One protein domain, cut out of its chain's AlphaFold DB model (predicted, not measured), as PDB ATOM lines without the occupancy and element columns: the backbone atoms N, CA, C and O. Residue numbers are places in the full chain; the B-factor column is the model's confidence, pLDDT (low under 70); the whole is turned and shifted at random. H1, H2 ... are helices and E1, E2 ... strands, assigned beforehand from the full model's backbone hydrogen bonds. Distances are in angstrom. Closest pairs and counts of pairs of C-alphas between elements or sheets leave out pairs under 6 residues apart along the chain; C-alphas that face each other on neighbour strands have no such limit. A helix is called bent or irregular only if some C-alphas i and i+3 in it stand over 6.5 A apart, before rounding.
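AT A GLANCE: This is residues 8 to 28, 41 to 52 and 63 to 81 of the 81 residues of an uncharacterized protein of Acidobacteria bacterium (UniProt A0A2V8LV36). A small sheet has the long strand E4 in its middle, with E1 along one side of it and E3 along the other, and a short helix, H1, packs on this sheet. A separate short strand, E2, lies near E3. The 52 printed residues hold one named helix and four named strands, in the order E1, H1, E2, E3, E4; the sheet runs E1, E4, E3 and is mixed, and the class is mostly strand. The whole is compact and rounded, with a radius of gyration of the C-alphas of 11.1 A and spans of 28 by 28 by 20 A.

HOW THE PARTS SIT: E1, residues 18 to 21, is an edge strand, parallel to E4, residues 72 to 80, at 44 degrees, with N 73 and O 18 2.8 A apart, within hydrogen-bond range. H1, residues 24 to 28, is on the sheet at a height of 7.7 A, and its closest C-alpha pair with E4 is Leu 26 and Leu 75, 7.3 A. H1 is only just irregular: C-alphas 25 and 28 are 7.0 A apart. Its one O i to N i+4 pair is out of hydrogen-bond range, and 1 of its 2 O i to N i+3 pairs is within range. E2, residues 43 to 45, pairs with no named strand; it is near E3, residues 63 to 67, with 6 pairs of C-alphas within 10 A, and apart from E1 and E4. E3 and E4 form a hairpin, antiparallel at 177 degrees, with N 65 and O 74 2.8 A apart.

IN THESE COORDINATES: E1 begins at C-alpha 18 (-23.335, 25.659, -85.209). E3 is 13.5 A long. E4 is 22.9 A long, bends by 54 degrees at residue 77 and ends at C-alpha 80 (-4.399, 37.947, -87.292).

THE WHOLE: The two C-alphas farthest apart, Asp 69 and Asn 81, are 31.8 A apart. Residues 29 to 40 and 53 to 62 are not printed; the gaps are 18.5 A and 7.3 A between C-alphas. The links E1 to H1 and E3 to E4 are tight. The mean pLDDT of the printed part is 84.9; residues 8 to 15 are under 70.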
ATOM      1  N   PRO A   8      -4.756  21.278-100.628       52.06
ATOM      2  CA  PRO A   8      -5.861  22.020-100.057       52.06
ATOM      3  C   PRO A   8      -7.127  21.282-100.473       52.06
ATOM      4  O   PRO A   8      -7.537  21.317-101.633       52.06
ATOM      5  N   GLU A   9      -7.723  20.548 -99.546       54.09
ATOM      6  CA  GLU A   9      -9.077  20.085 -99.748       54.09
ATOM      7  C   GLU A   9      -9.944  21.322 -99.545       54.09
ATOM      8  O   GLU A   9      -9.982  21.899 -98.459       54.09
ATOM      9  N   THR A  10     -10.616  21.781-100.601       54.22
ATOM     10  CA  THR A  10     -11.717  22.732-100.445       54.22
ATOM     11  C   THR A  10     -12.825  22.008 -99.688       54.22
ATOM     12  O   THR A  10     -13.781  21.490-100.267       54.22
ATOM     13  N   ILE A  11     -12.665  21.894 -98.373       56.34
ATOM     14  CA  ILE A  11     -13.690  21.372 -97.496       56.34
ATOM     15  C   ILE A  11     -14.668  22.516 -97.346       56.34
ATOM     16  O   ILE A  11     -14.431  23.488 -96.634       56.34
ATOM     17  N   TRP A  12     -15.788  22.369 -98.042       58.66
ATOM     18  CA  TRP A  12     -17.014  23.070 -97.719       58.66
ATOM     19  C   TRP A  12     -17.385  22.660 -96.299       58.66
ATOM     20  O   TRP A  12     -18.038  21.638 -96.071       58.66
ATOM     21  N   LEU A  13     -16.873  23.402 -95.322       62.78
ATOM     22  CA  LEU A  13     -17.228  23.222 -93.931       62.78
ATOM     23  C   LEU A  13     -18.689  23.630 -93.799       62.78
ATOM     24  O   LEU A  13     -19.021  24.803 -93.696       62.78
ATOM     25  N   ARG A  14     -19.532  22.605 -93.911       69.31
ATOM     26  CA  ARG A  14     -20.989  22.564 -93.789       69.31
ATOM     27  C   ARG A  14     -21.541  23.832 -93.111       69.31
ATOM     28  O   ARG A  14     -21.488  23.908 -91.882       69.31
ATOM     29  N   PRO A  15     -22.061  24.808 -93.882       68.50
ATOM     30  CA  PRO A  15     -22.479  26.108 -93.347       68.50
ATOM     31  C   PRO A  15     -23.620  25.983 -92.326       68.50
ATOM     32  O   PRO A  15     -23.801  26.853 -91.481       68.50
ATOM     33  N   ASP A  16     -24.334  24.857 -92.344       80.44
ATOM     34  CA  ASP A  16     -25.408  24.538 -91.403       80.44
ATOM     35  C   ASP A  16     -24.911  24.196 -89.984       80.44
ATOM     36  O   ASP A  16     -25.718  24.010 -89.071       80.44
ATOM     37  N   TYR A  17     -23.595  24.068 -89.768       87.81
ATOM     38  CA  TYR A  17     -23.052  23.719 -88.456       87.81
ATOM     39  C   TYR A  17     -23.082  24.915 -87.507       87.81
ATOM     40  O   TYR A  17     -22.760  26.053 -87.852       87.81
ATOM     41  N   HIS A  18     -23.401  24.644 -86.243       90.50
ATOM     42  CA  HIS A  18     -23.335  25.659 -85.209       90.50
ATOM     43  C   HIS A  18     -21.880  26.092 -84.986       90.50
ATOM     44  O   HIS A  18     -21.026  25.268 -84.678       90.50
ATOM     45  N   VAL A  19     -21.583  27.385 -85.100       91.06
ATOM     46  CA  VAL A  19     -20.231  27.907 -84.848       91.06
ATOM     47  C   VAL A  19     -20.153  28.489 -83.443       91.06
ATOM     48  O   VAL A  19     -20.867  29.445 -83.126       91.06
ATOM     49  N   ALA A  20     -19.260  27.942 -82.620       93.25
ATOM     50  CA  ALA A  20     -19.065  28.348 -81.232       93.25
ATOM     51  C   ALA A  20     -17.577  28.577 -80.920       93.25
ATOM     52  O   ALA A  20     -16.724  27.838 -81.402       93.25
ATOM     53  N   PRO A  21     -17.215  29.565 -80.094       94.50
ATOM     54  CA  PRO A  21     -15.836  29.757 -79.682       94.50
ATOM     55  C   PRO A  21     -15.523  28.865 -78.478       94.50
ATOM     56  O   PRO A  21     -16.320  28.780 -77.542       94.50
ATOM     57  N   VAL A  22     -14.338  28.247 -78.437       92.88
ATOM     58  CA  VAL A  22     -13.893  27.541 -77.215       92.88
ATOM     59  C   VAL A  22     -13.541  28.515 -76.090       92.88
ATOM     60  O   VAL A  22     -13.561  28.152 -74.917       92.88
ATOM     61  N   ASN A  23     -13.211  29.762 -76.442       89.94
ATOM     62  CA  ASN A  23     -12.872  30.830 -75.511       89.94
ATOM     63  C   ASN A  23     -13.722  32.075 -75.813       89.94
ATOM     64  O   ASN A  23     -13.684  32.549 -76.949       89.94
ATOM     65  N   PRO A  24     -14.409  32.679 -74.823       90.12
ATOM     66  CA  PRO A  24     -15.206  33.893 -75.022       90.12
ATOM     67  C   PRO A  24     -14.463  35.046 -75.713       90.12
ATOM     68  O   PRO A  24     -15.079  35.835 -76.423       90.12
ATOM     69  N   ARG A  25     -13.132  35.133 -75.574       90.44
ATOM     70  CA  ARG A  25     -12.305  36.149 -76.254       90.44
ATOM     71  C   ARG A  25     -12.328  36.034 -77.782       90.44
ATOM     72  O   ARG A  25     -12.067  37.018 -78.463       90.44
ATOM     73  N   LEU A  26     -12.643  34.853 -78.308       90.50
ATOM     74  CA  LEU A  26     -12.762  34.582 -79.741       90.50
ATOM     75  C   LEU A  26     -14.178  34.855 -80.270       90.50
ATOM     76  O   LEU A  26     -14.393  34.799 -81.476       90.50
ATOM     77  N   ALA A  27     -15.143  35.187 -79.402       91.19
ATOM     78  CA  ALA A  27     -16.532  35.418 -79.806       91.19
ATOM     79  C   ALA A  27     -16.676  36.551 -80.838       91.19
ATOM     80  O   ALA A  27     -17.525  36.475 -81.724       91.19
ATOM     81  N   SER A  28     -15.807  37.565 -80.778       91.25
ATOM     82  CA  SER A  28     -15.774  38.668 -81.748       91.25
ATOM     83  C   SER A  28     -15.340  38.248 -83.156       91.25
ATOM     84  O   SER A  28     -15.578  38.994 -84.101       91.25
ATOM     85  N   VAL A  41     -14.711  28.442 -97.670       85.44
ATOM     86  CA  VAL A  41     -13.363  28.726 -97.160       85.44
ATOM     87  C   VAL A  41     -12.407  27.587 -97.494       85.44
ATOM     88  O   VAL A  41     -12.797  26.419 -97.526       85.44
ATOM     89  N   ILE A  42     -11.139  27.920 -97.735       83.94
ATOM     90  CA  ILE A  42     -10.088  26.913 -97.871       83.94
ATOM     91  C   ILE A  42      -9.715  26.429 -96.471       83.94
ATOM     92  O   ILE A  42      -9.358  27.224 -95.599       83.94
ATOM     93  N   ALA A  43      -9.806  25.118 -96.272       86.25
ATOM     94  CA  ALA A  43      -9.462  24.465 -95.024       86.25
ATOM     95  C   ALA A  43      -8.271  23.532 -95.231       86.25
ATOM     96  O   ALA A  43      -8.223  22.753 -96.180       86.25
ATOM     97  N   TYR A  44      -7.328  23.577 -94.304       87.62
ATOM     98  CA  TYR A  44      -6.147  22.735 -94.299       87.62
ATOM     99  C   TYR A  44      -6.270  21.764 -93.124       87.62
ATOM    100  O   TYR A  44      -6.303  22.209 -91.976       87.62
ATOM    101  N   PRO A  45      -6.396  20.449 -93.367       87.88
ATOM    102  CA  PRO A  45      -6.513  19.480 -92.288       87.88
ATOM    103  C   PRO A  45      -5.228  19.410 -91.463       87.88
ATOM    104  O   PRO A  45      -4.123  19.298 -92.001       87.88
ATOM    105  N   ASP A  46      -5.384  19.395 -90.142       86.62
ATOM    106  CA  ASP A  46      -4.289  19.123 -89.221       86.62
ATOM    107  C   ASP A  46      -3.928  17.632 -89.294       86.62
ATOM    108  O   ASP A  46      -4.633  16.752 -88.795       86.62
ATOM    109  N   THR A  47      -2.788  17.337 -89.919       83.12
ATOM    110  CA  THR A  47      -2.290  15.961 -90.093       83.12
ATOM    111  C   THR A  47      -2.050  15.212 -88.779       83.12
ATOM    112  O   THR A  47      -2.024  13.981 -88.775       83.12
ATOM    113  N   SER A  48      -1.881  15.928 -87.664       87.25
ATOM    114  CA  SER A  48      -1.650  15.333 -86.345       87.25
ATOM    115  C   SER A  48      -2.944  15.108 -85.563       87.25
ATOM    116  O   SER A  48      -2.943  14.351 -84.589       87.25
ATOM    117  N   ARG A  49      -4.042  15.777 -85.940       85.44
ATOM    118  CA  ARG A  49      -5.307  15.760 -85.198       85.44
ATOM    119  C   ARG A  49      -6.490  15.674 -86.152       85.44
ATOM    120  O   ARG A  49      -6.882  16.651 -86.781       85.44
ATOM    121  N   SER A  50      -7.124  14.505 -86.185       85.44
ATOM    122  CA  SER A  50      -8.363  14.310 -86.938       85.44
ATOM    123  C   SER A  50      -9.421  15.339 -86.542       85.44
ATOM    124  O   SER A  50      -9.602  15.603 -85.352       85.44
ATOM    125  N   SER A  51     -10.146  15.857 -87.532       88.19
ATOM    126  CA  SER A  51     -11.229  16.833 -87.358       88.19
ATOM    127  C   SER A  51     -10.791  18.236 -86.916       88.19
ATOM    128  O   SER A  51     -11.645  19.068 -86.605       88.19
ATOM    129  N   PHE A  52      -9.490  18.528 -86.905       91.19
ATOM    130  CA  PHE A  52      -8.969  19.883 -86.746       91.19
ATOM    131  C   PHE A  52      -8.521  20.438 -88.095       91.19
ATOM    132  O   PHE A  52      -7.992  19.703 -88.930       91.19
ATOM    133  N   TYR A  63      -7.988  28.524 -86.469       94.19
ATOM    134  CA  TYR A  63      -7.858  27.107 -86.155       94.19
ATOM    135  C   TYR A  63      -9.168  26.611 -85.554       94.19
ATOM    136  O   TYR A  63      -9.632  27.134 -84.529       94.19
ATOM    137  N   VAL A  64      -9.781  25.616 -86.188       93.25
ATOM    138  CA  VAL A  64     -11.097  25.094 -85.820       93.25
ATOM    139  C   VAL A  64     -11.061  23.600 -85.534       93.25
ATOM    140  O   VAL A  64     -10.241  22.855 -86.056       93.25
ATOM    141  N   HIS A  65     -12.008  23.161 -84.714       92.94
ATOM    142  CA  HIS A  65     -12.308  21.757 -84.474       92.94
ATOM    143  C   HIS A  65     -13.745  21.473 -84.899       92.94
ATOM    144  O   HIS A  65     -14.689  22.060 -84.366       92.94
ATOM    145  N   VAL A  66     -13.916  20.565 -85.850       90.25
ATOM    146  CA  VAL A  66     -15.216  20.195 -86.408       90.25
ATOM    147  C   VAL A  66     -15.724  18.956 -85.688       90.25
ATOM    148  O   VAL A  66     -15.101  17.902 -85.711       90.25
ATOM    149  N   ARG A  67     -16.881  19.066 -85.041       90.31
ATOM    150  CA  ARG A  67     -17.558  17.939 -84.399       90.31
ATOM    151  C   ARG A  67     -18.798  17.564 -85.183       90.31
ATOM    152  O   ARG A  67     -19.865  18.133 -84.957       90.31
ATOM    153  N   ASP A  68     -18.654  16.590 -86.077       86.75
ATOM    154  CA  ASP A  68     -19.760  16.077 -86.893       86.75
ATOM    155  C   ASP A  68     -20.894  15.483 -86.050       86.75
ATOM    156  O   ASP A  68     -22.063  15.693 -86.363       86.75
ATOM    157  N   ASP A  69     -20.565  14.821 -84.937       88.19
ATOM    158  CA  ASP A  69     -21.543  14.227 -84.014       88.19
ATOM    159  C   ASP A  69     -22.481  15.264 -83.378       88.19
ATOM    160  O   ASP A  69     -23.616  14.954 -83.024       88.19
ATOM    161  N   LYS A  70     -22.002  16.504 -83.246       87.75
ATOM    162  CA  LYS A  70     -22.739  17.633 -82.667       87.75
ATOM    163  C   LYS A  70     -23.111  18.696 -83.691       87.75
ATOM    164  O   LYS A  70     -23.625  19.738 -83.290       87.75
ATOM    165  N   GLN A  71     -22.784  18.481 -84.967       90.31
ATOM    166  CA  GLN A  71     -22.917  19.480 -86.030       90.31
ATOM    167  C   GLN A  71     -22.402  20.860 -85.583       90.31
ATOM    168  O   GLN A  71     -23.082  21.873 -85.720       90.31
ATOM    169  N   THR A  72     -21.232  20.886 -84.933       91.31
ATOM    170  CA  THR A  72     -20.682  22.098 -84.313       91.31
ATOM    171  C   THR A  72     -19.236  22.314 -84.741       91.31
ATOM    172  O   THR A  72     -18.410  21.409 -84.633       91.31
ATOM    173  N   ILE A  73     -18.913  23.531 -85.174       91.94
ATOM    174  CA  ILE A  73     -17.554  23.993 -85.451       91.94
ATOM    175  C   ILE A  73     -17.098  24.839 -84.266       91.94
ATOM    176  O   ILE A  73     -17.663  25.891 -83.963       91.94
ATOM    177  N   TYR A  74     -16.059  24.372 -83.592       94.25
ATOM    178  CA  TYR A  74     -15.448  25.073 -82.481       94.25
ATOM    179  C   TYR A  74     -14.277  25.914 -82.973       94.25
ATOM    180  O   TYR A  74     -13.291  25.367 -83.457       94.25
ATOM    181  N   LEU A  75     -14.348  27.232 -82.804       94.62
ATOM    182  CA  LEU A  75     -13.209  28.119 -83.027       94.62
ATOM    183  C   LEU A  75     -12.236  27.985 -81.852       94.62
ATOM    184  O   LEU A  75     -12.554  28.404 -80.735       94.62
ATOM    185  N   VAL A  76     -11.077  27.379 -82.115       94.69
ATOM    186  CA  VAL A  76     -10.058  27.035 -81.116       94.69
ATOM    187  C   VAL A  76      -9.061  28.174 -80.933       94.69
ATOM    188  O   VAL A  76      -8.767  28.559 -79.801       94.69
ATOM    189  N   ALA A  77      -8.562  28.727 -82.037       93.88
ATOM    190  CA  ALA A  77      -7.630  29.846 -82.030       93.88
ATOM    191  C   ALA A  77      -7.815  30.727 -83.269       93.88
ATOM    192  O   ALA A  77      -8.379  30.300 -84.272       93.88
ATOM    193  N   TYR A  78      -7.339  31.963 -83.181       93.38
ATOM    194  CA  TYR A  78      -7.335  32.905 -84.290       93.38
ATOM    195  C   TYR A  78      -6.021  33.681 -84.268       93.38
ATOM    196  O   TYR A  78      -5.661  34.248 -83.231       93.38
ATOM    197  N   SER A  79      -5.330  33.722 -85.401       92.12
ATOM    198  CA  SER A  79      -4.135  34.530 -85.618       92.12
ATOM    199  C   SER A  79      -4.448  35.587 -86.660       92.12
ATOM    200  O   SER A  79      -4.858  35.256 -87.764       92.12
ATOM    201  N   ARG A  80      -4.257  36.858 -86.321       88.81
ATOM    202  CA  ARG A  80      -4.399  37.947 -87.292       88.81
ATOM    203  C   ARG A  80      -3.151  37.999 -88.180       88.81
ATOM    204  O   ARG A  80      -2.060  37.725 -87.674       88.81
ATOM    205  N   ASN A  81      -3.333  38.333 -89.456       75.12
ATOM    206  CA  ASN A  81      -2.224  38.626 -90.369       75.12
ATOM    207  C   ASN A  81      -1.510  39.946 -90.031       75.12
ATOM    208  O   ASN A  81      -2.163  40.853 -89.457       75.12
TER     209      ASN A  81